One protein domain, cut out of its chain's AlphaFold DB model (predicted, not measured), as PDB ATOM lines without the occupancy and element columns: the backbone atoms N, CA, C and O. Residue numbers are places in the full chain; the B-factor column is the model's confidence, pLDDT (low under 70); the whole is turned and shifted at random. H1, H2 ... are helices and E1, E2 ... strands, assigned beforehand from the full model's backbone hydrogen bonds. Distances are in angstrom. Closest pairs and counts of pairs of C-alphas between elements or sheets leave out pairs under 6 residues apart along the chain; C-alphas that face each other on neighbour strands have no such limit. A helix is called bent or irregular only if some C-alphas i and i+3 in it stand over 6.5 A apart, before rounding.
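Overview. This is residues 231 to 418 of the 547 residues of an uncharacterized protein of Sodalis sp. 159R (UniProt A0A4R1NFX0). A small four-stranded sheet with a helix over each face, H1 and the first part of H2, makes a head; from it the long helix H2 runs to a far end made of the strand hairpin E2 and E3 and helix H3, and H4 comes back beside H2 to the sheet. H5 packs at the sheet's E5 edge. The printed part has 188 residues with five named helices and six named strands, in the order H1 E1 H2 E2 E3 H3 H4 E4 E5 E6 H5; the class is mixed, helices and strands. The head's sheet, E1 E4 E6 E5, is mixed. The whole is loose, with a radius of gyration of the C-alphas of 20.4 A, and elongated, spanning 59 by 37 by 36 A.

Arrangement. In the sheet, E1 (residues 251 to 254) is antiparallel to E4 (355 to 359), with N 251 and O 359 2.8 A apart. E4 is parallel to E6 (387 to 390), with N 356 and O 387 2.8 A apart. E6 forms an antiparallel hairpin with E5 (376 to 378), with N 377 and O 388 2.9 A apart. H2 (264 to 297) is on the sheet over E1 and E4, at a height of 8.3 A. H1 (234 to 245) is on the opposite face at 8.8 A, only just over E4, on which 3 of its C-alphas fall. H5 (406 to 413) only grazes the sheet; the closest C-alphas to E5 are Gly 376 and Ile 406, 6.6 A. H2 has a kink of 40 degrees near residue 276, and is irregular, with C-alphas 265 and 268 8.5 A apart. Its residues 284 to 294 touch H4 (327 to 350), closest at C-alphas Leu 291 and Leu 341, 5.9 A, opposite ways at a steep tilt of 40 degrees. H4 touches H3 (313 to 321) with residues 330 to 334, closest at C-alphas Val 315 and Leu 330, 6.8 A. E2 (298 to 300) and E3 (306 to 308) form a hairpin, N 299 and O 307 2.8 A apart. Every O i to N i+4 pair is within hydrogen-bond range in H1, H4 and H5, against 26 of 30 in H2 and 4 of 5 in H3.

Along the chain. H1 begins at C-alpha 234 (31.153, 19.778, -8.401) and is 16.4 A long. H2 measures 49.3 A, ending at C-alpha 297 (12.833, 52.465, -27.492); H4 measures 34.6 A and E4 13.4 A. H5 ends at C-alpha 413 (35.737, 19.682, -21.770).

Size, cuts and confidence. The farthest C-alphas, Val 302 and Asn 364, are 62.4 A apart. The printed part has no cut. The links E4 to E5 and E6 to H5 are long. Mean pLDDT of the printed part is 74.1; 63 residues are under 70, among them 363 to 382 and 392 to 418.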
ATOM      1  N   SER A 231      22.879  16.428 -12.615       56.06
ATOM      2  CA  SER A 231      22.494  17.135 -11.381       56.06
ATOM      3  C   SER A 231      23.647  17.547 -10.463       56.06
ATOM      4  O   SER A 231      23.500  18.491  -9.681       56.06
ATOM      5  N   ASP A 232      24.802  16.875 -10.529       64.94
ATOM      6  CA  ASP A 232      25.991  17.290  -9.786       64.94
ATOM      7  C   ASP A 232      27.294  17.019 -10.541       64.94
ATOM      8  O   ASP A 232      27.580  15.903 -10.958       64.94
ATOM      9  N   GLN A 233      28.087  18.073 -10.706       65.88
ATOM     10  CA  GLN A 233      29.385  18.046 -11.371       65.88
ATOM     11  C   GLN A 233      30.451  18.774 -10.536       65.88
ATOM     12  O   GLN A 233      31.527  19.079 -11.041       65.88
ATOM     13  N   TYR A 234      30.195  19.057  -9.250       71.81
ATOM     14  CA  TYR A 234      31.153  19.778  -8.401       71.81
ATOM     15  C   TYR A 234      32.515  19.063  -8.322       71.81
ATOM     16  O   TYR A 234      33.562  19.705  -8.399       71.81
ATOM     17  N   GLY A 235      32.509  17.727  -8.249       71.62
ATOM     18  CA  GLY A 235      33.731  16.918  -8.302       71.62
ATOM     19  C   GLY A 235      34.477  17.029  -9.636       71.62
ATOM     20  O   GLY A 235      35.704  17.097  -9.636       71.62
ATOM     21  N   ALA A 236      33.752  17.115 -10.759       69.19
ATOM     22  CA  ALA A 236      34.342  17.308 -12.083       69.19
ATOM     23  C   ALA A 236      34.972  18.703 -12.212       69.19
ATOM     24  O   ALA A 236      36.129  18.798 -12.595       69.19
ATOM     25  N   ILE A 237      34.277  19.761 -11.770       71.50
ATOM     26  CA  ILE A 237      34.814  21.135 -11.694       71.50
ATOM     27  C   ILE A 237      36.136  21.145 -10.925       71.50
ATOM     28  O   ILE A 237      37.141  21.665 -11.405       71.50
ATOM     29  N   ALA A 238      36.140  20.575  -9.717       75.25
ATOM     30  CA  ALA A 238      37.326  20.561  -8.873       75.25
ATOM     31  C   ALA A 238      38.474  19.788  -9.532       75.25
ATOM     32  O   ALA A 238      39.605  20.262  -9.520       75.25
ATOM     33  N   LYS A 239      38.185  18.623 -10.124       72.25
ATOM     34  CA  LYS A 239      39.173  17.808 -10.839       72.25
ATOM     35  C   LYS A 239      39.762  18.556 -12.035       72.25
ATOM     36  O   LYS A 239      40.980  18.572 -12.177       72.25
ATOM     37  N   GLU A 240      38.933  19.218 -12.834       68.94
ATOM     38  CA  GLU A 240      39.399  19.987 -13.989       68.94
ATOM     39  C   GLU A 240      40.280  21.159 -13.573       68.94
ATOM     40  O   GLU A 240      41.366  21.336 -14.121       68.94
ATOM     41  N   ILE A 241      39.900  21.915 -12.540       70.44
ATOM     42  CA  ILE A 241      40.766  22.980 -12.021       70.44
ATOM     43  C   ILE A 241      42.098  22.387 -11.542       70.44
ATOM     44  O   ILE A 241      43.149  22.904 -11.904       70.44
ATOM     45  N   LYS A 242      42.082  21.284 -10.782       72.56
ATOM     46  CA  LYS A 242      43.309  20.632 -10.293       72.56
ATOM     47  C   LYS A 242      44.236  20.199 -11.424       72.56
ATOM     48  O   LYS A 242      45.422  20.519 -11.387       72.56
ATOM     49  N   ASN A 243      43.695  19.512 -12.430       65.25
ATOM     50  CA  ASN A 243      44.456  19.005 -13.570       65.25
ATOM     51  C   ASN A 243      45.123  20.146 -14.342       65.25
ATOM     52  O   ASN A 243      46.320  20.103 -14.626       65.25
ATOM     53  N   ASN A 244      44.356  21.196 -14.629       62.31
ATOM     54  CA  ASN A 244      44.798  22.281 -15.494       62.31
ATOM     55  C   ASN A 244      45.684  23.301 -14.772       62.31
ATOM     56  O   ASN A 244      46.618  23.836 -15.363       62.31
ATOM     57  N   TYR A 245      45.456  23.526 -13.476       62.41
ATOM     58  CA  TYR A 245      46.317  24.373 -12.643       62.41
ATOM     59  C   TYR A 245      47.479  23.601 -12.007       62.41
ATOM     60  O   TYR A 245      48.295  24.209 -11.316       62.41
ATOM     61  N   ARG A 246      47.570  22.280 -12.228       67.06
ATOM     62  CA  ARG A 246      48.568  21.382 -11.619       67.06
ATOM     63  C   ARG A 246      48.679  21.588 -10.104       67.06
ATOM     64  O   ARG A 246      49.772  21.683  -9.552       67.06
ATOM     65  N   THR A 247      47.527  21.695  -9.451       69.00
ATOM     66  CA  THR A 247      47.401  21.956  -8.014       69.00
ATOM     67  C   THR A 247      46.626  20.831  -7.345       69.00
ATOM     68  O   THR A 247      45.671  20.297  -7.909       69.00
ATOM     69  N   GLU A 248      46.992  20.496  -6.113       72.38
ATOM     70  CA  GLU A 248      46.200  19.590  -5.277       72.38
ATOM     71  C   GLU A 248      45.088  20.337  -4.522       72.38
ATOM     72  O   GLU A 248      44.068  19.744  -4.147       72.38
ATOM     73  N   ASP A 249      45.252  21.654  -4.374       81.19
ATOM     74  CA  ASP A 249      44.416  22.536  -3.576       81.19
ATOM     75  C   ASP A 249      43.558  23.453  -4.450       81.19
ATOM     76  O   ASP A 249      44.054  24.246  -5.254       81.19
ATOM     77  N   VAL A 250      42.244  23.361  -4.245       82.06
ATOM     78  CA  VAL A 250      41.233  24.179  -4.915       82.06
ATOM     79  C   VAL A 250      40.165  24.567  -3.899       82.06
ATOM     80  O   VAL A 250      39.702  23.737  -3.116       82.06
ATOM     81  N   CYS A 251      39.754  25.829  -3.926       87.75
ATOM     82  CA  CYS A 251      38.614  26.343  -3.185       87.75
ATOM     83  C   CYS A 251      37.540  26.794  -4.171       87.75
ATOM     84  O   CYS A 251      37.801  27.657  -5.007       87.75
ATOM     85  N   ILE A 252      36.341  26.221  -4.061       88.44
ATOM     86  CA  ILE A 252      35.162  26.612  -4.840       88.44
ATOM     87  C   ILE A 252      34.058  27.007  -3.858       88.44
ATOM     88  O   ILE A 252      33.708  26.231  -2.957       88.44
ATOM     89  N   ARG A 253      33.512  28.211  -4.020       91.56
ATOM     90  CA  ARG A 253      32.522  28.806  -3.110       91.56
ATOM     91  C   ARG A 253      31.401  29.478  -3.876       91.56
ATOM     92  O   ARG A 253      31.652  30.144  -4.874       91.56
ATOM     93  N   TYR A 254      30.170  29.332  -3.406       90.69
ATOM     94  CA  TYR A 254      29.041  30.061  -3.966       90.69
ATOM     95  C   TYR A 254      29.123  31.543  -3.606       90.69
ATOM     96  O   TYR A 254      29.581  31.925  -2.532       90.69
ATOM     97  N   LEU A 255      28.562  32.387  -4.469       90.06
ATOM     98  CA  LEU A 255      28.367  33.816  -4.222       90.06
ATOM     99  C   LEU A 255      27.683  34.099  -2.869       90.06
ATOM    100  O   LEU A 255      27.969  35.112  -2.225       90.06
ATOM    101  N   LYS A 256      26.762  33.211  -2.468       88.94
ATOM    102  CA  LYS A 256      25.971  33.305  -1.231       88.94
ATOM    103  C   LYS A 256      26.652  32.711   0.005       88.94
ATOM    104  O   LYS A 256      26.102  32.862   1.095       88.94
ATOM    105  N   ASP A 257      27.781  32.019  -0.154       87.50
ATOM    106  CA  ASP A 257      28.500  31.432   0.980       87.50
ATOM    107  C   ASP A 257      29.038  32.543   1.883       87.50
ATOM    108  O   ASP A 257      29.295  33.662   1.423       87.50
ATOM    109  N   ARG A 258      29.192  32.249   3.178       87.56
ATOM    110  CA  ARG A 258      29.755  33.209   4.131       87.56
ATOM    111  C   ARG A 258      31.268  33.243   3.976       87.56
ATOM    112  O   ARG A 258      31.909  32.216   3.772       87.56
ATOM    113  N   ASP A 259      31.862  34.415   4.173       86.62
ATOM    114  CA  ASP A 259      33.319  34.580   4.043       86.62
ATOM    115  C   ASP A 259      34.090  33.799   5.118       86.62
ATOM    116  O   ASP A 259      35.248  33.428   4.925       86.62
ATOM    117  N   THR A 260      33.428  33.494   6.239       87.31
ATOM    118  CA  THR A 260      33.940  32.624   7.308       87.31
ATOM    119  C   THR A 260      34.187  31.195   6.847       87.31
ATOM    120  O   THR A 260      35.049  30.526   7.406       87.31
ATOM    121  N   ASP A 261      33.476  30.741   5.815       88.06
ATOM    122  CA  ASP A 261      33.534  29.362   5.327       88.06
ATOM    123  C   ASP A 261      34.703  29.167   4.344       88.06
ATOM    124  O   ASP A 261      34.950  28.066   3.840       88.06
ATOM    125  N   ILE A 262      35.431  30.244   4.035       89.12
ATOM    126  CA  ILE A 262      36.604  30.240   3.166       89.12
ATOM    127  C   ILE A 262      37.847  29.995   4.033       89.12
ATOM    128  O   ILE A 262      38.142  30.816   4.913       89.12
ATOM    129  N   PRO A 263      38.593  28.895   3.800       89.81
ATOM    130  CA  PRO A 263      39.798  28.599   4.569       89.81
ATOM    131  C   PRO A 263      40.828  29.727   4.457       89.81
ATOM    132  O   PRO A 263      41.044  30.253   3.363       89.81
ATOM    133  N   ASP A 264      41.510  30.055   5.558       87.19
ATOM    134  CA  ASP A 264      42.442  31.198   5.631       87.19
ATOM    135  C   ASP A 264      43.573  31.131   4.603       87.19
ATOM    136  O   ASP A 264      44.008  32.157   4.080       87.19
ATOM    137  N   ARG A 265      43.993  29.916   4.231       85.44
ATOM    138  CA  ARG A 265      44.992  29.706   3.177       85.44
ATOM    139  C   ARG A 265      44.571  30.275   1.817       85.44
ATOM    140  O   ARG A 265      45.446  30.654   1.051       85.44
ATOM    141  N   PHE A 266      43.274  30.409   1.531       86.75
ATOM    142  CA  PHE A 266      42.737  31.053   0.321       86.75
ATOM    143  C   PHE A 266      42.399  32.530   0.577       86.75
ATOM    144  O   PHE A 266      41.332  33.031   0.206       86.75
ATOM    145  N   PHE A 267      43.329  33.238   1.228       82.50
ATOM    146  CA  PHE A 267      43.168  34.621   1.677       82.50
ATOM    147  C   PHE A 267      42.718  35.577   0.567       82.50
ATOM    148  O   PHE A 267      41.932  36.486   0.821       82.50
ATOM    149  N   TYR A 268      43.173  35.367  -0.674       80.69
ATOM    150  CA  TYR A 268      42.786  36.213  -1.801       80.69
ATOM    151  C   TYR A 268      41.274  36.187  -2.044       80.69
ATOM    152  O   TYR A 268      40.652  37.247  -2.081       80.69
ATOM    153  N   LEU A 269      40.679  34.998  -2.176       84.44
ATOM    154  CA  LEU A 269      39.238  34.874  -2.370       84.44
ATOM    155  C   LEU A 269      38.507  35.456  -1.157       84.44
ATOM    156  O   LEU A 269      37.663  36.329  -1.327       84.44
ATOM    157  N   LYS A 270      38.920  35.070   0.057       87.56
ATOM    158  CA  LYS A 270      38.329  35.546   1.317       87.56
ATOM    159  C   LYS A 270      38.293  37.073   1.423       87.56
ATOM    160  O   LYS A 270      37.253  37.637   1.741       87.56
ATOM    161  N   LYS A 271      39.400  37.751   1.107       83.75
ATOM    162  CA  LYS A 271      39.525  39.217   1.157       83.75
ATOM    163  C   LYS A 271      38.702  39.928   0.077       83.75
ATOM    164  O   LYS A 271      38.313  41.075   0.276       83.75
ATOM    165  N   ASN A 272      38.473  39.285  -1.069       82.56
ATOM    166  CA  ASN A 272      37.852  39.913  -2.239       82.56
ATOM    167  C   ASN A 272      36.385  39.507  -2.471       82.56
ATOM    168  O   ASN A 272      35.768  40.042  -3.390       82.56
ATOM    169  N   MET A 273      35.798  38.626  -1.649       86.31
ATOM    170  CA  MET A 273      34.404  38.176  -1.808       86.31
ATOM    171  C   MET A 273      33.395  39.321  -1.888       86.31
ATOM    172  O   MET A 273      32.547  39.327  -2.781       86.31
ATOM    173  N   ASP A 274      33.500  40.321  -1.014       86.25
ATOM    174  CA  ASP A 274      32.599  41.478  -1.046       86.25
ATOM    175  C   ASP A 274      32.731  42.287  -2.334       86.25
ATOM    176  O   ASP A 274      31.731  42.712  -2.916       86.25
ATOM    177  N   MET A 275      33.959  42.449  -2.826       84.81
ATOM    178  CA  MET A 275      34.210  43.108  -4.103       84.81
ATOM    179  C   MET A 275      33.578  42.313  -5.250       84.81
ATOM    180  O   MET A 275      32.858  42.897  -6.059       84.81
ATOM    181  N   PHE A 276      33.727  40.985  -5.272       85.94
ATOM    182  CA  PHE A 276      33.067  40.147  -6.272       85.94
ATOM    183  C   PHE A 276      31.543  40.270  -6.205       85.94
ATOM    184  O   PHE A 276      30.910  40.484  -7.237       85.94
ATOM    185  N   ARG A 277      30.935  40.232  -5.010       89.00
ATOM    186  CA  ARG A 277      29.485  40.449  -4.827       89.00
ATOM    187  C   ARG A 277      29.030  41.792  -5.397       89.00
ATOM    188  O   ARG A 277      28.015  41.852  -6.096       89.00
ATOM    189  N   ILE A 278      29.784  42.859  -5.131       88.62
ATOM    190  CA  ILE A 278      29.523  44.198  -5.675       88.62
ATOM    191  C   ILE A 278      29.593  44.181  -7.206       88.62
ATOM    192  O   ILE A 278      28.709  44.736  -7.858       88.62
ATOM    193  N   GLU A 279      30.594  43.532  -7.793       85.81
ATOM    194  CA  GLU A 279      30.733  43.444  -9.247       85.81
ATOM    195  C   GLU A 279      29.599  42.626  -9.887       85.81
ATOM    196  O   GLU A 279      29.008  43.092 -10.858       85.81
ATOM    197  N   ILE A 280      29.175  41.494  -9.305       91.06
ATOM    198  CA  ILE A 280      27.983  40.759  -9.779       91.06
ATOM    199  C   ILE A 280      26.739  41.664  -9.775       91.06
ATOM    200  O   ILE A 280      25.964  41.667 -10.734       91.06
ATOM    201  N   ASN A 281      26.545  42.464  -8.721       92.56
ATOM    202  CA  ASN A 281      25.436  43.422  -8.652       92.56
ATOM    203  C   ASN A 281      25.528  44.491  -9.752       92.56
ATOM    204  O   ASN A 281      24.504  44.870 -10.323       92.56
ATOM    205  N   LYS A 282      26.740  44.960 -10.078       91.06
ATOM    206  CA  LYS A 282      26.955  45.891 -11.195       91.06
ATOM    207  C   LYS A 282      26.579  45.251 -12.527       91.06
ATOM    208  O   LYS A 282      25.874  45.897 -13.299       91.06
ATOM    209  N   VAL A 283      26.965  43.995 -12.774       90.56
ATOM    210  CA  VAL A 283      26.587  43.277 -14.007       90.56
ATOM    211  C   VAL A 283      25.072  43.128 -14.116       90.56
ATOM    212  O   VAL A 283      24.499  43.439 -15.158       90.56
ATOM    213  N   GLN A 284      24.395  42.751 -13.030       95.00
ATOM    214  CA  GLN A 284      22.931  42.728 -12.999       95.00
ATOM    215  C   GLN A 284      22.342  44.111 -13.342       95.00
ATOM    216  O   GLN A 284      21.417  44.211 -14.146       95.00
ATOM    217  N   GLY A 285      22.916  45.185 -12.794       94.94
ATOM    218  CA  GLY A 285      22.531  46.559 -13.116       94.94
ATOM    219  C   GLY A 285      22.735  46.932 -14.590       94.94
ATOM    220  O   GLY A 285      21.926  47.678 -15.139       94.94
ATOM    221  N   VAL A 286      23.774  46.408 -15.248       93.44
ATOM    222  CA  VAL A 286      24.007  46.574 -16.696       93.44
ATOM    223  C   VAL A 286      22.875  45.932 -17.497       93.44
ATOM    224  O   VAL A 286      22.289  46.603 -18.346       93.44
ATOM    225  N   VAL A 287      22.494  44.693 -17.170       95.00
ATOM    226  CA  VAL A 287      21.365  43.998 -17.819       95.00
ATOM    227  C   VAL A 287      20.061  44.770 -17.632       95.00
ATOM    228  O   VAL A 287      19.375  45.066 -18.610       95.00
ATOM    229  N   SER A 288      19.736  45.173 -16.399       95.50
ATOM    230  CA  SER A 288      18.510  45.932 -16.123       95.50
ATOM    231  C   SER A 288      18.475  47.271 -16.867       95.50
ATOM    232  O   SER A 288      17.427  47.662 -17.382       95.50
ATOM    233  N   LYS A 289      19.612  47.973 -16.972       95.19
ATOM    234  CA  LYS A 289      19.718  49.221 -17.747       95.19
ATOM    235  C   LYS A 289      19.510  48.984 -19.239       95.19
ATOM    236  O   LYS A 289      18.769  49.745 -19.857       95.19
ATOM    237  N   ALA A 290      20.143  47.962 -19.816       94.38
ATOM    238  CA  ALA A 290      19.969  47.626 -21.227       94.38
ATOM    239  C   ALA A 290      18.509  47.265 -21.539       94.38
ATOM    240  O   ALA A 290      17.932  47.822 -22.471       94.38
ATOM    241  N   LEU A 291      17.880  46.431 -20.706       93.31
ATOM    242  CA  LEU A 291      16.473  46.051 -20.856       93.31
ATOM    243  C   LEU A 291      15.532  47.254 -20.745       93.31
ATOM    244  O   LEU A 291      14.607  47.389 -21.543       93.31
ATOM    245  N   LEU A 292      15.774  48.155 -19.789       92.56
ATOM    246  CA  LEU A 292      14.991  49.383 -19.648       92.56
ATOM    247  C   LEU A 292      15.098  50.272 -20.893       92.56
ATOM    248  O   LEU A 292      14.089  50.801 -21.355       92.56
ATOM    249  N   LYS A 293      16.308  50.446 -21.434       91.56
ATOM    250  CA  LYS A 293      16.522  51.229 -22.658       91.56
ATOM    251  C   LYS A 293      15.827  50.601 -23.853       91.56
ATOM    252  O   LYS A 293      15.161  51.320 -24.589       91.56
ATOM    253  N   LEU A 294      15.938  49.281 -23.998       89.88
ATOM    254  CA  LEU A 294      15.260  48.546 -25.055       89.88
ATOM    255  C   LEU A 294      13.753  48.800 -24.982       89.88
ATOM    256  O   LEU A 294      13.213  49.398 -25.907       89.88
ATOM    257  N   LYS A 295      13.126  48.516 -23.832       88.06
ATOM    258  CA  LYS A 295      11.685  48.715 -23.591       88.06
ATOM    259  C   LYS A 295      11.202  50.143 -23.851       88.06
ATOM    260  O   LYS A 295      10.088  50.323 -24.310       88.06
ATOM    261  N   ARG A 296      12.016  51.164 -23.563       87.50
ATOM    262  CA  ARG A 296      11.673  52.575 -23.843       87.50
ATOM    263  C   ARG A 296      11.768  52.948 -25.318       87.50
ATOM    264  O   ARG A 296      11.219  53.961 -25.725       87.50
ATOM    265  N   SER A 297      12.530  52.184 -26.088       84.06
ATOM    266  CA  SER A 297      12.833  52.465 -27.492       84.06
ATOM    267  C   SER A 297      12.012  51.606 -28.464       84.06
ATOM    268  O   SER A 297      12.063  51.821 -29.678       84.06
ATOM    269  N   THR A 298      11.263  50.639 -27.929       82.50
ATOM    270  CA  THR A 298      10.483  49.651 -28.674       82.50
ATOM    271  C   THR A 298       9.043  49.628 -28.190       82.50
ATOM    272  O   THR A 298       8.792  49.530 -26.993       82.50
ATOM    273  N   GLU A 299       8.108  49.599 -29.123       79.19
ATOM    274  CA  GLU A 299       6.690  49.372 -28.891       79.19
ATOM    275  C   GLU A 299       6.301  48.038 -29.530       79.19
ATOM    276  O   GLU A 299       6.748  47.712 -30.628       79.19
ATOM    277  N   LYS A 300       5.462  47.242 -28.869       74.75
ATOM    278  CA  LYS A 300       4.871  46.044 -29.481       74.75
ATOM    279  C   LYS A 300       3.462  46.390 -29.927       74.75
ATOM    280  O   LYS A 300       2.681  46.908 -29.131       74.75
ATOM    281  N   ASN A 301       3.145  46.141 -31.194       69.62
ATOM    282  CA  ASN A 301       1.769  46.274 -31.660       69.62
ATOM    283  C   ASN A 301       0.904  45.108 -31.129       69.62
ATOM    284  O   ASN A 301       1.410  44.152 -30.542       69.62
ATOM    285  N   VAL A 302      -0.407  45.175 -31.373       66.69
ATOM    286  CA  VAL A 302      -1.388  44.155 -30.946       66.69
ATOM    287  C   VAL A 302      -1.087  42.762 -31.528       66.69
ATOM    288  O   VAL A 302      -1.449  41.752 -30.938       66.69
ATOM    289  N   PHE A 303      -0.365  42.701 -32.649       63.59
ATOM    290  CA  PHE A 303       0.048  41.470 -33.328       63.59
ATOM    291  C   PHE A 303       1.432  40.966 -32.881       63.59
ATOM    292  O   PHE A 303       1.983  40.052 -33.488       63.59
ATOM    293  N   GLY A 304       2.035  41.583 -31.858       60.72
ATOM    294  CA  GLY A 304       3.362  41.228 -31.356       60.72
ATOM    295  C   GLY A 304       4.532  41.688 -32.233       60.72
ATOM    296  O   GLY A 304       5.683  41.457 -31.869       60.72
ATOM    297  N   SER A 305       4.280  42.375 -33.353       66.62
ATOM    298  CA  SER A 305       5.339  42.946 -34.188       66.62
ATOM    299  C   SER A 305       5.975  44.141 -33.484       66.62
ATOM    300  O   SER A 305       5.300  45.088 -33.061       66.62
ATOM    301  N   LEU A 306       7.299  44.098 -33.385       71.06
ATOM    302  CA  LEU A 306       8.092  45.115 -32.716       71.06
ATOM    303  C   LEU A 306       8.229  46.337 -33.636       71.06
ATOM    304  O   LEU A 306       8.719  46.220 -34.757       71.06
ATOM    305  N   ARG A 307       7.758  47.495 -33.174       74.19
ATOM    306  CA  ARG A 307       7.929  48.808 -33.803       74.19
ATOM    307  C   ARG A 307       8.929  49.616 -32.989       74.19
ATOM    308  O   ARG A 307       8.956  49.547 -31.765       74.19
ATOM    309  N   TYR A 308       9.756  50.398 -33.658       76.06
ATOM    310  CA  TYR A 308      10.683  51.315 -33.005       76.06
ATOM    311  C   TYR A 308      10.662  52.664 -33.707       76.06
ATOM    312  O   TYR A 308      10.401  52.755 -34.908       76.06
ATOM    313  N   HIS A 309      10.944  53.726 -32.954       72.31
ATOM    314  CA  HIS A 309      11.025  55.063 -33.528       72.31
ATOM    315  C   HIS A 309      12.162  55.152 -34.564       72.31
ATOM    316  O   HIS A 309      13.222  54.555 -34.356       72.31
ATOM    317  N   PRO A 310      12.017  55.965 -35.629       67.88
ATOM    318  CA  PRO A 310      13.065  56.153 -36.638       67.88
ATOM    319  C   PRO A 310      14.413  56.633 -36.070       67.88
ATOM    320  O   PRO A 310      15.462  56.368 -36.647       67.88
ATOM    321  N   GLN A 311      14.396  57.318 -34.921       78.50
ATOM    322  CA  GLN A 311      15.586  57.802 -34.211       78.50
ATOM    323  C   GLN A 311      16.065  56.848 -33.099       78.50
ATOM    324  O   GLN A 311      16.800  57.258 -32.199       78.50
ATOM    325  N   ASN A 312      15.656  55.575 -33.127       83.94
ATOM    326  CA  ASN A 312      16.078  54.595 -32.133       83.94
ATOM    327  C   ASN A 312      17.607  54.378 -32.197       83.94
ATOM    328  O   ASN A 312      18.166  53.892 -33.183       83.94
ATOM    329  N   THR A 313      18.289  54.735 -31.107       87.56
ATOM    330  CA  THR A 313      19.749  54.651 -30.986       87.56
ATOM    331  C   THR A 313      20.270  53.216 -30.980       87.56
ATOM    332  O   THR A 313      21.385  52.992 -31.448       87.56
ATOM    333  N   ILE A 314      19.469  52.254 -30.518       89.81
ATOM    334  CA  ILE A 314      19.787  50.823 -30.533       89.81
ATOM    335  C   ILE A 314      19.726  50.291 -31.964       89.81
ATOM    336  O   ILE A 314      20.640  49.601 -32.392       89.81
ATOM    337  N   VAL A 315      18.721  50.684 -32.748       89.56
ATOM    338  CA  VAL A 315      18.637  50.302 -34.169       89.56
ATOM    339  C   VAL A 315      19.817  50.869 -34.948       89.56
ATOM    340  O   VAL A 315      20.441  50.158 -35.728       89.56
ATOM    341  N   ARG A 316      20.186  52.132 -34.699       88.62
ATOM    342  CA  ARG A 316      21.392  52.727 -35.294       88.62
ATOM    343  C   ARG A 316      22.661  51.970 -34.896       88.62
ATOM    344  O   ARG A 316      23.543  51.797 -35.729       88.62
ATOM    345  N   TYR A 317      22.756  51.529 -33.645       89.88
ATOM    346  CA  TYR A 317      23.866  50.697 -33.190       89.88
ATOM    347  C   TYR A 317      23.892  49.352 -33.936       89.88
ATOM    348  O   TYR A 317      24.928  48.998 -34.487       89.88
ATOM    349  N   LEU A 318      22.757  48.649 -34.024       90.25
ATOM    350  CA  LEU A 318      22.648  47.349 -34.696       90.25
ATOM    351  C   LEU A 318      22.921  47.432 -36.202       90.25
ATOM    352  O   LEU A 318      23.569  46.537 -36.732       90.25
ATOM    353  N   LYS A 319      22.514  48.518 -36.876       89.69
ATOM    354  CA  LYS A 319      22.867  48.782 -38.286       89.69
ATOM    355  C   LYS A 319      24.371  48.689 -38.513       89.69
ATOM    356  O   LYS A 319      24.817  48.040 -39.454       89.69
ATOM    357  N   ASN A 320      25.137  49.305 -37.618       85.19
ATOM    358  CA  ASN A 320      26.590  49.314 -37.699       85.19
ATOM    359  C   ASN A 320      27.188  47.980 -37.229       85.19
ATOM    360  O   ASN A 320      28.050  47.440 -37.907       85.19
ATOM    361  N   ALA A 321      26.702  47.431 -36.111       84.44
ATOM    362  CA  ALA A 321      27.232  46.199 -35.524       84.44
ATOM    363  C   ALA A 321      26.989  44.951 -36.381       84.44
ATOM    364  O   ALA A 321      27.769  44.009 -36.327       84.44
ATOM    365  N   LEU A 322      25.907  44.931 -37.160       85.25
ATOM    366  CA  LEU A 322      25.587  43.844 -38.085       85.25
ATOM    367  C   LEU A 322      25.972  44.172 -39.531       85.25
ATOM    368  O   LEU A 322      25.868  43.295 -40.384       85.25
ATOM    369  N   GLY A 323      26.388  45.407 -39.829       85.25
ATOM    370  CA  GLY A 323      26.723  45.834 -41.190       85.25
ATOM    371  C   GLY A 323      25.551  45.689 -42.166       85.25
ATOM    372  O   GLY A 323      25.732  45.193 -43.273       85.25
ATOM    373  N   THR A 324      24.330  46.049 -41.752       86.50
ATOM    374  CA  THR A 324      23.123  45.886 -42.580       86.50
ATOM    375  C   THR A 324      22.162  47.069 -42.470       86.50
ATOM    376  O   THR A 324      22.060  47.741 -41.439       86.50
ATOM    377  N   HIS A 325      21.431  47.318 -43.555       89.25
ATOM    378  CA  HIS A 325      20.323  48.273 -43.624       89.25
ATOM    379  C   HIS A 325      18.964  47.593 -43.826       89.25
ATOM    380  O   HIS A 325      17.964  48.291 -43.963       89.25
ATOM    381  N   ASP A 326      18.930  46.261 -43.833       90.25
ATOM    382  CA  ASP A 326      17.702  45.482 -43.961       90.25
ATOM    383  C   ASP A 326      16.861  45.589 -42.678       90.25
ATOM    384  O   ASP A 326      17.273  45.143 -41.603       90.25
ATOM    385  N   ASP A 327      15.677  46.195 -42.785       86.62
ATOM    386  CA  ASP A 327      14.782  46.409 -41.644       86.62
ATOM    387  C   ASP A 327      14.233  45.097 -41.058       86.62
ATOM    388  O   ASP A 327      13.990  45.032 -39.852       86.62
ATOM    389  N   GLY A 328      14.087  44.042 -41.865       87.12
ATOM    390  CA  GLY A 328      13.676  42.719 -41.400       87.12
ATOM    391  C   GLY A 328      14.741  42.086 -40.507       87.12
ATOM    392  O   GLY A 328      14.429  41.628 -39.406       87.12
ATOM    393  N   ILE A 329      16.011  42.143 -40.925       88.88
ATOM    394  CA  ILE A 329      17.143  41.680 -40.103       88.88
ATOM    395  C   ILE A 329      17.221  42.482 -38.797       88.88
ATOM    396  O   ILE A 329      17.395  41.912 -37.721       88.88
ATOM    397  N   LEU A 330      17.065  43.807 -38.864       89.81
ATOM    398  CA  LEU A 330      17.148  44.674 -37.685       89.81
ATOM    399  C   LEU A 330      16.009  44.428 -36.691       89.81
ATOM    400  O   LEU A 330      16.244  44.416 -35.480       89.81
ATOM    401  N   GLN A 331      14.788  44.204 -37.177       87.12
ATOM    402  CA  GLN A 331      13.648  43.874 -36.329       87.12
ATOM    403  C   GLN A 331      13.874  42.559 -35.580       87.12
ATOM    404  O   GLN A 331      13.637  42.481 -34.372       87.12
ATOM    405  N   GLN A 332      14.385  41.547 -36.276       86.12
ATOM    406  CA  GLN A 332      14.692  40.256 -35.678       86.12
ATOM    407  C   GLN A 332      15.866  40.328 -34.694       86.12
ATOM    408  O   GLN A 332      15.792  39.800 -33.582       86.12
ATOM    409  N   ALA A 333      16.911  41.086 -35.029       88.69
ATOM    410  CA  ALA A 333      18.017  41.359 -34.121       88.69
ATOM    411  C   ALA A 333      17.541  42.018 -32.815       88.69
ATOM    412  O   ALA A 333      17.960  41.628 -31.724       88.69
ATOM    413  N   MET A 334      16.615  42.977 -32.896       88.44
ATOM    414  CA  MET A 334      16.016  43.609 -31.716       88.44
ATOM    415  C   MET A 334      15.258  42.608 -30.835       88.44
ATOM    416  O   MET A 334      15.432  42.623 -29.615       88.44
ATOM    417  N   LEU A 335      14.458  41.722 -31.438       86.00
ATOM    418  CA  LEU A 335      13.756  40.652 -30.719       86.00
ATOM    419  C   LEU A 335      14.736  39.702 -30.024       86.00
ATOM    420  O   LEU A 335      14.529  39.321 -28.872       86.00
ATOM    421  N   ARG A 336      15.847  39.371 -30.684       85.19
ATOM    422  CA  ARG A 336      16.894  38.516 -30.118       85.19
ATOM    423  C   ARG A 336      17.605  39.172 -28.943       85.19
ATOM    424  O   ARG A 336      17.781  38.541 -27.904       85.19
ATOM    425  N   VAL A 337      17.958  40.451 -29.060       89.38
ATOM    426  CA  VAL A 337      18.509  41.234 -27.942       89.38
ATOM    427  C   VAL A 337      17.528  41.262 -26.766       89.38
ATOM    428  O   VAL A 337      17.947  41.059 -25.625       89.38
ATOM    429  N   GLU A 338      16.230  41.471 -27.020       88.12
ATOM    430  CA  GLU A 338      15.197  41.416 -25.977       88.12
ATOM    431  C   GLU A 338      15.190  40.061 -25.276       88.12
ATOM    432  O   GLU A 338      15.250  39.998 -24.047       88.12
ATOM    433  N   TYR A 339      15.155  38.986 -26.058       85.88
ATOM    434  CA  TYR A 339      15.163  37.625 -25.557       85.88
ATOM    435  C   TYR A 339      16.367  37.373 -24.636       85.88
ATOM    436  O   TYR A 339      16.177  36.964 -23.489       85.88
ATOM    437  N   TYR A 340      17.586  37.716 -25.067       85.19
ATOM    438  CA  TYR A 340      18.789  37.570 -24.239       85.19
ATOM    439  C   TYR A 340      18.712  38.365 -22.937       85.19
ATOM    440  O   TYR A 340      19.060  37.855 -21.871       85.19
ATOM    441  N   LEU A 341      18.234  39.607 -22.994       91.12
ATOM    442  CA  LEU A 341      18.093  40.445 -21.807       91.12
ATOM    443  C   LEU A 341      17.077  39.870 -20.814       91.12
ATOM    444  O   LEU A 341      17.319  39.921 -19.608       91.12
ATOM    445  N   LEU A 342      15.977  39.290 -21.300       89.19
ATOM    446  CA  LEU A 342      14.989  38.610 -20.460       89.19
ATOM    447  C   LEU A 342      15.560  37.333 -19.830       89.19
ATOM    448  O   LEU A 342      15.342  37.102 -18.639       89.19
ATOM    449  N   GLN A 343      16.330  36.535 -20.581       85.69
ATOM    450  CA  GLN A 343      16.997  35.344 -20.037       85.69
ATOM    451  C   GLN A 343      18.014  35.714 -18.954       85.69
ATOM    452  O   GLN A 343      17.996  35.144 -17.862       85.69
ATOM    453  N   LEU A 344      18.846  36.724 -19.210       90.56
ATOM    454  CA  LEU A 344      19.813  37.236 -18.241       90.56
ATOM    455  C   LEU A 344      19.125  37.786 -16.986       90.56
ATOM    456  O   LEU A 344      19.544  37.494 -15.867       90.56
ATOM    457  N   GLU A 345      18.047  38.558 -17.145       93.06
ATOM    458  CA  GLU A 345      17.269  39.072 -16.015       93.06
ATOM    459  C   GLU A 345      16.661  37.930 -15.185       93.06
ATOM    460  O   GLU A 345      16.692  37.969 -13.951       93.06
ATOM    461  N   ASN A 346      16.137  36.893 -15.841       91.00
ATOM    462  CA  ASN A 346      15.612  35.701 -15.183       91.00
ATOM    463  C   ASN A 346      16.715  34.926 -14.440       91.00
ATOM    464  O   ASN A 346      16.502  34.547 -13.284       91.00
ATOM    465  N   TYR A 347      17.905  34.767 -15.032       91.50
ATOM    466  CA  TYR A 347      19.058  34.161 -14.360       91.50
ATOM    467  C   TYR A 347      19.433  34.929 -13.095       91.50
ATOM    468  O   TYR A 347      19.502  34.351 -12.011       91.50
ATOM    469  N   PHE A 348      19.598  36.251 -13.189       93.69
ATOM    470  CA  PHE A 348      19.959  37.057 -12.023       93.69
ATOM    471  C   PHE A 348      18.889  37.043 -10.922       93.69
ATOM    472  O   PHE A 348      19.207  37.233  -9.748       93.69
ATOM    473  N   ARG A 349      17.627  36.797 -11.282       92.12
ATOM    474  CA  ARG A 349      16.512  36.691 -10.336       92.12
ATOM    475  C   ARG A 349      16.457  35.336  -9.632       92.12
ATOM    476  O   ARG A 349      16.185  35.302  -8.438       92.12
ATOM    477  N   LYS A 350      16.687  34.239 -10.359       91.25
ATOM    478  CA  LYS A 350      16.483  32.866  -9.861       91.25
ATOM    479  C   LYS A 350      17.774  32.155  -9.460       91.25
ATOM    480  O   LYS A 350      17.793  31.432  -8.470       91.25
ATOM    481  N   TYR A 351      18.846  32.367 -10.214       90.88
ATOM    482  CA  TYR A 351      20.049  31.531 -10.198       90.88
ATOM    483  C   TYR A 351      21.331  32.297  -9.872       90.88
ATOM    484  O   TYR A 351      22.392  31.696  -9.778       90.88
ATOM    485  N   LYS A 352      21.264  33.606  -9.608       91.75
ATOM    486  CA  LYS A 352      22.424  34.415  -9.190       91.75
ATOM    487  C   LYS A 352      23.238  33.789  -8.053       91.75
ATOM    488  O   LYS A 352      24.459  33.891  -8.043       91.75
ATOM    489  N   GLY A 353      22.571  33.131  -7.103       90.19
ATOM    490  CA  GLY A 353      23.225  32.434  -5.992       90.19
ATOM    491  C   GLY A 353      24.048  31.204  -6.398       90.19
ATOM    492  O   GLY A 353      24.791  30.700  -5.561       90.19
ATOM    493  N   ASN A 354      23.931  30.742  -7.646       89.62
ATOM    494  CA  ASN A 354      24.626  29.580  -8.205       89.62
ATOM    495  C   ASN A 354      25.918  29.966  -8.945       89.62
ATOM    496  O   ASN A 354      26.592  29.100  -9.500       89.62
ATOM    497  N   ILE A 355      26.294  31.250  -8.928       89.56
ATOM    498  CA  ILE A 355      27.627  31.686  -9.350       89.56
ATOM    499  C   ILE A 355      28.639  31.185  -8.317       89.56
ATOM    500  O   ILE A 355      28.502  31.445  -7.120       89.56
ATOM    501  N   LEU A 356      29.644  30.463  -8.794       87.75
ATOM    502  CA  LEU A 356      30.736  29.883  -8.035       87.75
ATOM    503  C   LEU A 356      32.008  30.684  -8.300       87.75
ATOM    504  O   LEU A 356      32.371  30.897  -9.451       87.75
ATOM    505  N   PHE A 357      32.716  31.073  -7.249       86.75
ATOM    506  CA  PHE A 357      34.082  31.565  -7.348       86.75
ATOM    507  C   PHE A 357      35.048  30.437  -7.040       86.75
ATOM    508  O   PHE A 357      34.911  29.753  -6.023       86.75
ATOM    509  N   ALA A 358      36.019  30.261  -7.920       83.25
ATOM    510  CA  ALA A 358      37.017  29.221  -7.823       83.25
ATOM    511  C   ALA A 358      38.424  29.820  -7.782       83.25
ATOM    512  O   ALA A 358      38.730  30.778  -8.493       83.25
ATOM    513  N   THR A 359      39.271  29.263  -6.921       80.38
ATOM    514  CA  THR A 359      40.672  29.661  -6.783       80.38
ATOM    515  C   THR A 359      41.538  28.462  -6.406       80.38
ATOM    516  O   THR A 359      41.137  27.609  -5.615       80.38
ATOM    517  N   SER A 360      42.739  28.414  -6.962       77.44
ATOM    518  CA  SER A 360      43.869  27.597  -6.521       77.44
ATOM    519  C   SER A 360      44.909  28.408  -5.730       77.44
ATOM    520  O   SER A 360      45.793  27.840  -5.094       77.44
ATOM    521  N   LYS A 361      44.809  29.743  -5.736       75.06
ATOM    522  CA  LYS A 361      45.780  30.649  -5.120       75.06
ATOM    523  C   LYS A 361      45.789  30.557  -3.591       75.06
ATOM    524  O   LYS A 361      44.853  30.986  -2.913       75.06
ATOM    525  N   ILE A 362      46.918  30.096  -3.061       76.88
ATOM    526  CA  ILE A 362      47.210  30.038  -1.625       76.88
ATOM    527  C   ILE A 362      47.960  31.288  -1.120       76.88
ATOM    528  O   ILE A 362      48.458  32.110  -1.895       76.88
ATOM    529  N   MET A 363      48.016  31.447   0.201       68.69
ATOM    530  CA  MET A 363      48.692  32.540   0.907       68.69
ATOM    531  C   MET A 363      50.162  32.679   0.458       68.69
ATOM    532  O   MET A 363      50.835  31.680   0.227       68.69
ATOM    533  N   ASN A 364      50.658  33.917   0.337       64.12
ATOM    534  CA  ASN A 364      52.000  34.289  -0.159       64.12
ATOM    535  C   ASN A 364      52.263  34.109  -1.666       64.12
ATOM    536  O   ASN A 364      53.354  34.438  -2.133       64.12
ATOM    537  N   ALA A 365      51.284  33.663  -2.456       60.00
ATOM    538  CA  ALA A 365      51.425  33.675  -3.906       60.00
ATOM    539  C   ALA A 365      51.469  35.129  -4.443       60.00
ATOM    540  O   ALA A 365      50.662  35.960  -4.001       60.00
ATOM    541  N   PRO A 366      52.349  35.447  -5.417       54.34
ATOM    542  CA  PRO A 366      52.561  36.811  -5.903       54.34
ATOM    543  C   PRO A 366      51.251  37.527  -6.252       54.34
ATOM    544  O   PRO A 366      50.378  36.975  -6.932       54.34
ATOM    545  N   GLU A 367      51.083  38.770  -5.792       50.41
ATOM    546  CA  GLU A 367      50.022  39.642  -6.296       50.41
ATOM    547  C   GLU A 367      50.323  39.970  -7.761       50.41
ATOM    548  O   GLU A 367      51.338  40.584  -8.084       50.41
ATOM    549  N   ILE A 368      49.460  39.513  -8.670       48.50
ATOM    550  CA  ILE A 368      49.560  39.865 -10.083       48.50
ATOM    551  C   ILE A 368      48.659  41.084 -10.287       48.50
ATOM    552  O   ILE A 368      47.441  40.964 -10.132       48.50
ATOM    553  N   PRO A 369      49.223  42.255 -10.622       43.81
ATOM    554  CA  PRO A 369      48.439  43.438 -10.921       43.81
ATOM    555  C   PRO A 369      47.790  43.230 -12.295       43.81
ATOM    556  O   PRO A 369      48.430  43.403 -13.327       43.81
ATOM    557  N   PHE A 370      46.553  42.739 -12.269       47.22
ATOM    558  CA  PHE A 370      45.541  42.716 -13.329       47.22
ATOM    559  C   PHE A 370      45.972  43.243 -14.710       47.22
ATOM    560  O   PHE A 370      46.053  44.454 -14.921       47.22
ATOM    561  N   GLN A 371      46.127  42.334 -15.680       39.00
ATOM    562  CA  GLN A 371      46.083  42.673 -17.113       39.00
ATOM    563  C   GLN A 371      45.379  41.632 -17.998       39.00
ATOM    564  O   GLN A 371      45.157  41.921 -19.170       39.00
ATOM    565  N   GLU A 372      44.994  40.461 -17.484       45.88
ATOM    566  CA  GLU A 372      44.287  39.448 -18.278       45.88
ATOM    567  C   GLU A 372      42.813  39.359 -17.833       45.88
ATOM    568  O   GLU A 372      42.494  39.707 -16.694       45.88
ATOM    569  N   PRO A 373      41.875  38.993 -18.721       46.28
ATOM    570  CA  PRO A 373      40.471  38.855 -18.355       46.28
ATOM    571  C   PRO A 373      40.286  37.748 -17.311       46.28
ATOM    572  O   PRO A 373      40.944  36.710 -17.372       46.28
ATOM    573  N   LEU A 374      39.362  37.966 -16.370       51.78
ATOM    574  CA  LEU A 374      38.889  36.910 -15.478       51.78
ATOM    575  C   LEU A 374      38.350  35.761 -16.321       51.78
ATOM    576  O   LEU A 374      37.524  35.958 -17.215       51.78
ATOM    577  N   MET A 375      38.867  34.574 -16.043       61.97
ATOM    578  CA  MET A 375      38.481  33.364 -16.737       61.97
ATOM    579  C   MET A 375      37.306  32.708 -16.019       61.97
ATOM    580  O   MET A 375      37.095  32.892 -14.824       61.97
ATOM    581  N   GLY A 376      36.524  31.926 -16.742       63.00
ATOM    582  CA  GLY A 376      35.427  31.180 -16.158       63.00
ATOM    583  C   GLY A 376      34.838  30.229 -17.174       63.00
ATOM    584  O   GLY A 376      35.171  30.289 -18.357       63.00
ATOM    585  N   PHE A 377      33.986  29.342 -16.696       65.50
ATOM    586  CA  PHE A 377      33.348  28.340 -17.523       65.50
ATOM    587  C   PHE A 377      31.963  28.004 -16.992       65.50
ATOM    588  O   PHE A 377      31.574  28.318 -15.863       65.50
ATOM    589  N   THR A 378      31.211  27.375 -17.872       67.25
ATOM    590  CA  THR A 378      29.851  26.912 -17.668       67.25
ATOM    591  C   THR A 378      29.844  25.414 -17.812       67.25
ATOM    592  O   THR A 378      30.617  24.872 -18.602       67.25
ATOM    593  N   LEU A 379      28.983  24.745 -17.062       64.44
ATOM    594  CA  LEU A 379      28.877  23.305 -17.167       64.44
ATOM    595  C   LEU A 379      27.755  22.930 -18.132       64.44
ATOM    596  O   LEU A 379      26.622  23.406 -17.962       64.44
ATOM    597  N   PRO A 380      28.028  22.046 -19.102       54.72
ATOM    598  CA  PRO A 380      26.993  21.572 -19.997       54.72
ATOM    599  C   PRO A 380      25.953  20.771 -19.216       54.72
ATOM    600  O   PRO A 380      26.293  19.963 -18.342       54.72
ATOM    601  N   MET A 381      24.680  20.996 -19.549       60.53
ATOM    602  CA  MET A 381      23.536  20.273 -18.976       60.53
ATOM    603  C   MET A 381      23.452  20.335 -17.444       60.53
ATOM    604  O   MET A 381      22.933  19.418 -16.806       60.53
ATOM    605  N   ASP A 382      23.975  21.397 -16.829       69.25
ATOM    606  CA  ASP A 382      23.871  21.577 -15.386       69.25
ATOM    607  C   ASP A 382      22.478  22.078 -14.992       69.25
ATOM    608  O   ASP A 382      22.157  23.257 -15.161       69.25
ATOM    609  N   SER A 383      21.681  21.190 -14.392       73.75
ATOM    610  CA  SER A 383      20.329  21.508 -13.905       73.75
ATOM    611  C   SER A 383      20.316  22.569 -12.806       73.75
ATOM    612  O   SER A 383      19.285  23.176 -12.515       73.75
ATOM    613  N   ARG A 384      21.473  22.836 -12.187       78.06
ATOM    614  CA  ARG A 384      21.628  23.903 -11.194       78.06
ATOM    615  C   ARG A 384      22.031  25.242 -11.807       78.06
ATOM    616  O   ARG A 384      22.134  26.209 -11.056       78.06
ATOM    617  N   HIS A 385      22.240  25.334 -13.122       80.25
ATOM    618  CA  HIS A 385      22.660  26.560 -13.809       80.25
ATOM    619  C   HIS A 385      23.873  27.235 -13.139       80.25
ATOM    620  O   HIS A 385      23.866  28.442 -12.896       80.25
ATOM    621  N   ARG A 386      24.890  26.460 -12.751       80.00
ATOM    622  CA  ARG A 386      26.079  26.996 -12.083       80.00
ATOM    623  C   ARG A 386      26.997  27.649 -13.103       80.00
ATOM    624  O   ARG A 386      27.231  27.120 -14.183       80.00
ATOM    625  N   ILE A 387      27.580  28.773 -12.708       81.19
ATOM    626  CA  ILE A 387      28.611  29.463 -13.485       81.19
ATOM    627  C   ILE A 387      29.855  29.547 -12.630       81.19
ATOM    628  O   ILE A 387      29.787  30.065 -11.519       81.19
ATOM    629  N   VAL A 388      30.980  29.061 -13.142       80.00
ATOM    630  CA  VAL A 388      32.256  29.077 -12.431       80.00
ATOM    631  C   VAL A 388      33.080  30.261 -12.914       80.00
ATOM    632  O   VAL A 388      33.394  30.381 -14.094       80.00
ATOM    633  N   VAL A 389      33.443  31.140 -11.989       81.00
ATOM    634  CA  VAL A 389      34.323  32.287 -12.202       81.00
ATOM    635  C   VAL A 389      35.639  31.999 -11.490       81.00
ATOM    636  O   VAL A 389      35.690  31.928 -10.260       81.00
ATOM    637  N   MET A 390      36.710  31.842 -12.258       76.19
ATOM    638  CA  MET A 390      38.058  31.723 -11.717       76.19
ATOM    639  C   MET A 390      38.522  33.107 -11.284       76.19
ATOM    640  O   MET A 390      38.571  34.029 -12.096       76.19
ATOM    641  N   VAL A 391      38.836  33.271 -10.001       74.62
ATOM    642  CA  VAL A 391      39.244  34.572  -9.447       74.62
ATOM    643  C   VAL A 391      40.757  34.784  -9.460       74.62
ATOM    644  O   VAL A 391      41.230  35.860  -9.103       74.62
ATOM    645  N   ASP A 392      41.522  33.775  -9.869       67.94
ATOM    646  CA  ASP A 392      42.970  33.826 -10.000       67.94
ATOM    647  C   ASP A 392      43.460  33.551 -11.428       67.94
ATOM    648  O   ASP A 392      42.757  33.023 -12.291       67.94
ATOM    649  N   TYR A 393      44.701  33.969 -11.670       59.47
ATOM    650  CA  TYR A 393      45.418  33.762 -12.925       59.47
ATOM    651  C   TYR A 393      46.316  32.528 -12.829       59.47
ATOM    652  O   TYR A 393      46.845  32.232 -11.754       59.47
ATOM    653  N   PHE A 394      46.565  31.871 -13.964       50.47
ATOM    654  CA  PHE A 394      47.655  30.901 -14.091       50.47
ATOM    655  C   PHE A 394      49.014  31.566 -13.829       50.47
ATOM    656  O   PHE A 394      49.229  32.734 -14.174       50.47
ATOM    657  N   ASP A 395      49.946  30.815 -13.239       44.94
ATOM    658  CA  ASP A 395      51.317  31.270 -13.012       44.94
ATOM    659  C   ASP A 395      51.975  31.714 -14.338       44.94
ATOM    660  O   ASP A 395      51.857  31.064 -15.379       44.94
ATOM    661  N   LYS A 396      52.696  32.842 -14.305       42.16
ATOM    662  CA  LYS A 396      53.448  33.388 -15.448       42.16
ATOM    663  C   LYS A 396      54.564  32.449 -15.917       42.16
ATOM    664  O   LYS A 396      55.062  32.634 -17.026       42.16
ATOM    665  N   THR A 397      54.967  31.492 -15.080       41.88
ATOM    666  CA  THR A 397      55.965  30.462 -15.400       41.88
ATOM    667  C   THR A 397      55.434  29.390 -16.354       41.88
ATOM    668  O   THR A 397      56.227  28.752 -17.047       41.88
ATOM    669  N   VAL A 398      54.109  29.228 -16.458       41.03
ATOM    670  CA  VAL A 398      53.486  28.334 -17.436       41.03
ATOM    671  C   VAL A 398      53.632  28.972 -18.817       41.03
ATOM    672  O   VAL A 398      53.121  30.067 -19.085       41.03
ATOM    673  N   ALA A 399      54.412  28.318 -19.681       34.06
ATOM    674  CA  ALA A 399      54.753  28.815 -21.005       34.06
ATOM    675  C   ALA A 399      53.485  29.210 -21.776       34.06
ATOM    676  O   ALA A 399      52.499  28.488 -21.766       34.06
ATOM    677  N   ARG A 400      53.519  30.326 -22.520       38.03
ATOM    678  CA  ARG A 400      52.387  30.815 -23.343       38.03
ATOM    679  C   ARG A 400      51.787  29.783 -24.313       38.03
ATOM    680  O   ARG A 400      50.708  30.039 -24.827       38.03
ATOM    681  N   LYS A 401      52.496  28.687 -24.597       32.34
ATOM    682  CA  LYS A 401      52.044  27.573 -25.445       32.34
ATOM    683  C   LYS A 401      51.291  26.481 -24.676       32.34
ATOM    684  O   LYS A 401      50.522  25.772 -25.300       32.34
ATOM    685  N   ASP A 402      51.502  26.405 -23.363       32.53
ATOM    686  CA  ASP A 402      50.816  25.505 -22.425       32.53
ATOM    687  C   ASP A 402      49.802  26.276 -21.564       32.53
ATOM    688  O   ASP A 402      49.186  25.719 -20.657       32.53
ATOM    689  N   ARG A 403      49.650  27.586 -21.821       36.97
ATOM    690  CA  ARG A 403      48.515  28.367 -21.348       36.97
ATOM    691  C   ARG A 403      47.300  27.852 -22.092       36.97
ATOM    692  O   ARG A 403      46.910  28.460 -23.084       36.97
ATOM    693  N   LEU A 404      46.731  26.771 -21.570       34.66
ATOM    694  CA  LEU A 404      45.340  26.453 -21.797       34.66
ATOM    695  C   LEU A 404      44.582  27.729 -21.476       34.66
ATOM    696  O   LEU A 404      44.487  28.152 -20.317       34.66
ATOM    697  N   ARG A 405      44.113  28.425 -22.513       39.72
ATOM    698  CA  ARG A 405      43.082  29.424 -22.269       39.72
ATOM    699  C   ARG A 405      41.972  28.671 -21.558       39.72
ATOM    700  O   ARG A 405      41.720  27.519 -21.864       39.72
ATOM    701  N   ILE A 406      41.253  29.279 -20.629       39.47
ATOM    702  CA  ILE A 406      40.053  28.602 -20.116       39.47
ATOM    703  C   ILE A 406      39.013  28.388 -21.229       39.47
ATOM    704  O   ILE A 406      38.126  27.560 -21.091       39.47
ATOM    705  N   THR A 407      39.194  29.034 -22.385       34.75
ATOM    706  CA  THR A 407      38.596  28.621 -23.656       34.75
ATOM    707  C   THR A 407      39.022  27.231 -24.115       34.75
ATOM    708  O   THR A 407      38.158  26.526 -24.584       34.75
ATOM    709  N   GLU A 408      40.279  26.821 -23.945       34.81
ATOM    710  CA  GLU A 408      40.777  25.460 -24.187       34.81
ATOM    711  C   GLU A 408      40.470  24.486 -23.037       34.81
ATOM    712  O   GLU A 408      40.401  23.296 -23.251       34.81
ATOM    713  N   LEU A 409      40.233  24.967 -21.817       36.50
ATOM    714  CA  LEU A 409      39.740  24.156 -20.688       36.50
ATOM    715  C   LEU A 409      38.225  23.908 -20.805       36.50
ATOM    716  O   LEU A 409      37.714  22.861 -20.421       36.50
ATOM    717  N   ALA A 410      37.519  24.878 -21.396       37.69
ATOM    718  CA  ALA A 410      36.298  24.606 -22.116       37.69
ATOM    719  C   ALA A 410      36.641  23.633 -23.255       37.69
ATOM    720  O   ALA A 410      36.167  22.525 -23.157       37.69
ATOM    721  N   GLU A 411      37.513  23.910 -24.239       33.31
ATOM    722  CA  GLU A 411      37.760  23.020 -25.409       33.31
ATOM    723  C   GLU A 411      38.104  21.556 -25.103       33.31
ATOM    724  O   GLU A 411      37.594  20.670 -25.781       33.31
ATOM    725  N   ASP A 412      38.811  21.282 -24.014       33.03
ATOM    726  CA  ASP A 412      39.143  19.945 -23.529       33.03
ATOM    727  C   ASP A 412      37.976  19.303 -22.750       33.03
ATOM    728  O   ASP A 412      37.817  18.081 -22.756       33.03
ATOM    729  N   ALA A 413      37.087  20.106 -22.151       32.72
ATOM    730  CA  ALA A 413      35.737  19.682 -21.770       32.72
ATOM    731  C   ALA A 413      34.752  19.670 -22.975       32.72
ATOM    732  O   ALA A 413      33.669  19.078 -22.888       32.72
ATOM    733  N   ASN A 414      35.114  20.276 -24.118       33.91
ATOM    734  CA  ASN A 414      34.273  20.518 -25.301       33.91
ATOM    735  C   ASN A 414      34.293  19.355 -26.294       33.91
ATOM    736  O   ASN A 414      34.337  19.554 -27.504       33.91
ATOM    737  N   ILE A 415      34.058  18.141 -25.811       38.19
ATOM    738  CA  ILE A 415      33.167  17.275 -26.600       38.19
ATOM    739  C   ILE A 415      31.700  17.725 -26.395       38.19
ATOM    740  O   ILE A 415      30.797  17.263 -27.082       38.19
ATOM    741  N   GLN A 416      31.429  18.651 -25.462       35.50
ATOM    742  CA  GLN A 416      30.077  19.085 -25.099       35.50
ATOM    743  C   GLN A 416      30.014  20.592 -24.744       35.50
ATOM    744  O   GLN A 416      29.499  20.911 -23.694       35.50
ATOM    745  N   VAL A 417      30.609  21.480 -25.555       34.78
ATOM    746  CA  VAL A 417      30.630  22.979 -25.604       34.78
ATOM    747  C   VAL A 417      29.745  23.700 -26.626       34.78
ATOM    748  O   VAL A 417      30.300  24.454 -27.415       34.78
ATOM    749  N   GLY A 418      28.421  23.537 -26.669       34.72
ATOM    750  CA  GLY A 418      27.557  24.445 -27.440       34.72
ATOM    751  C   GLY A 418      27.878  25.916 -27.120       34.72
ATOM    752  O   GLY A 418      27.708  26.349 -25.980       34.72
TER     753      GLY A 418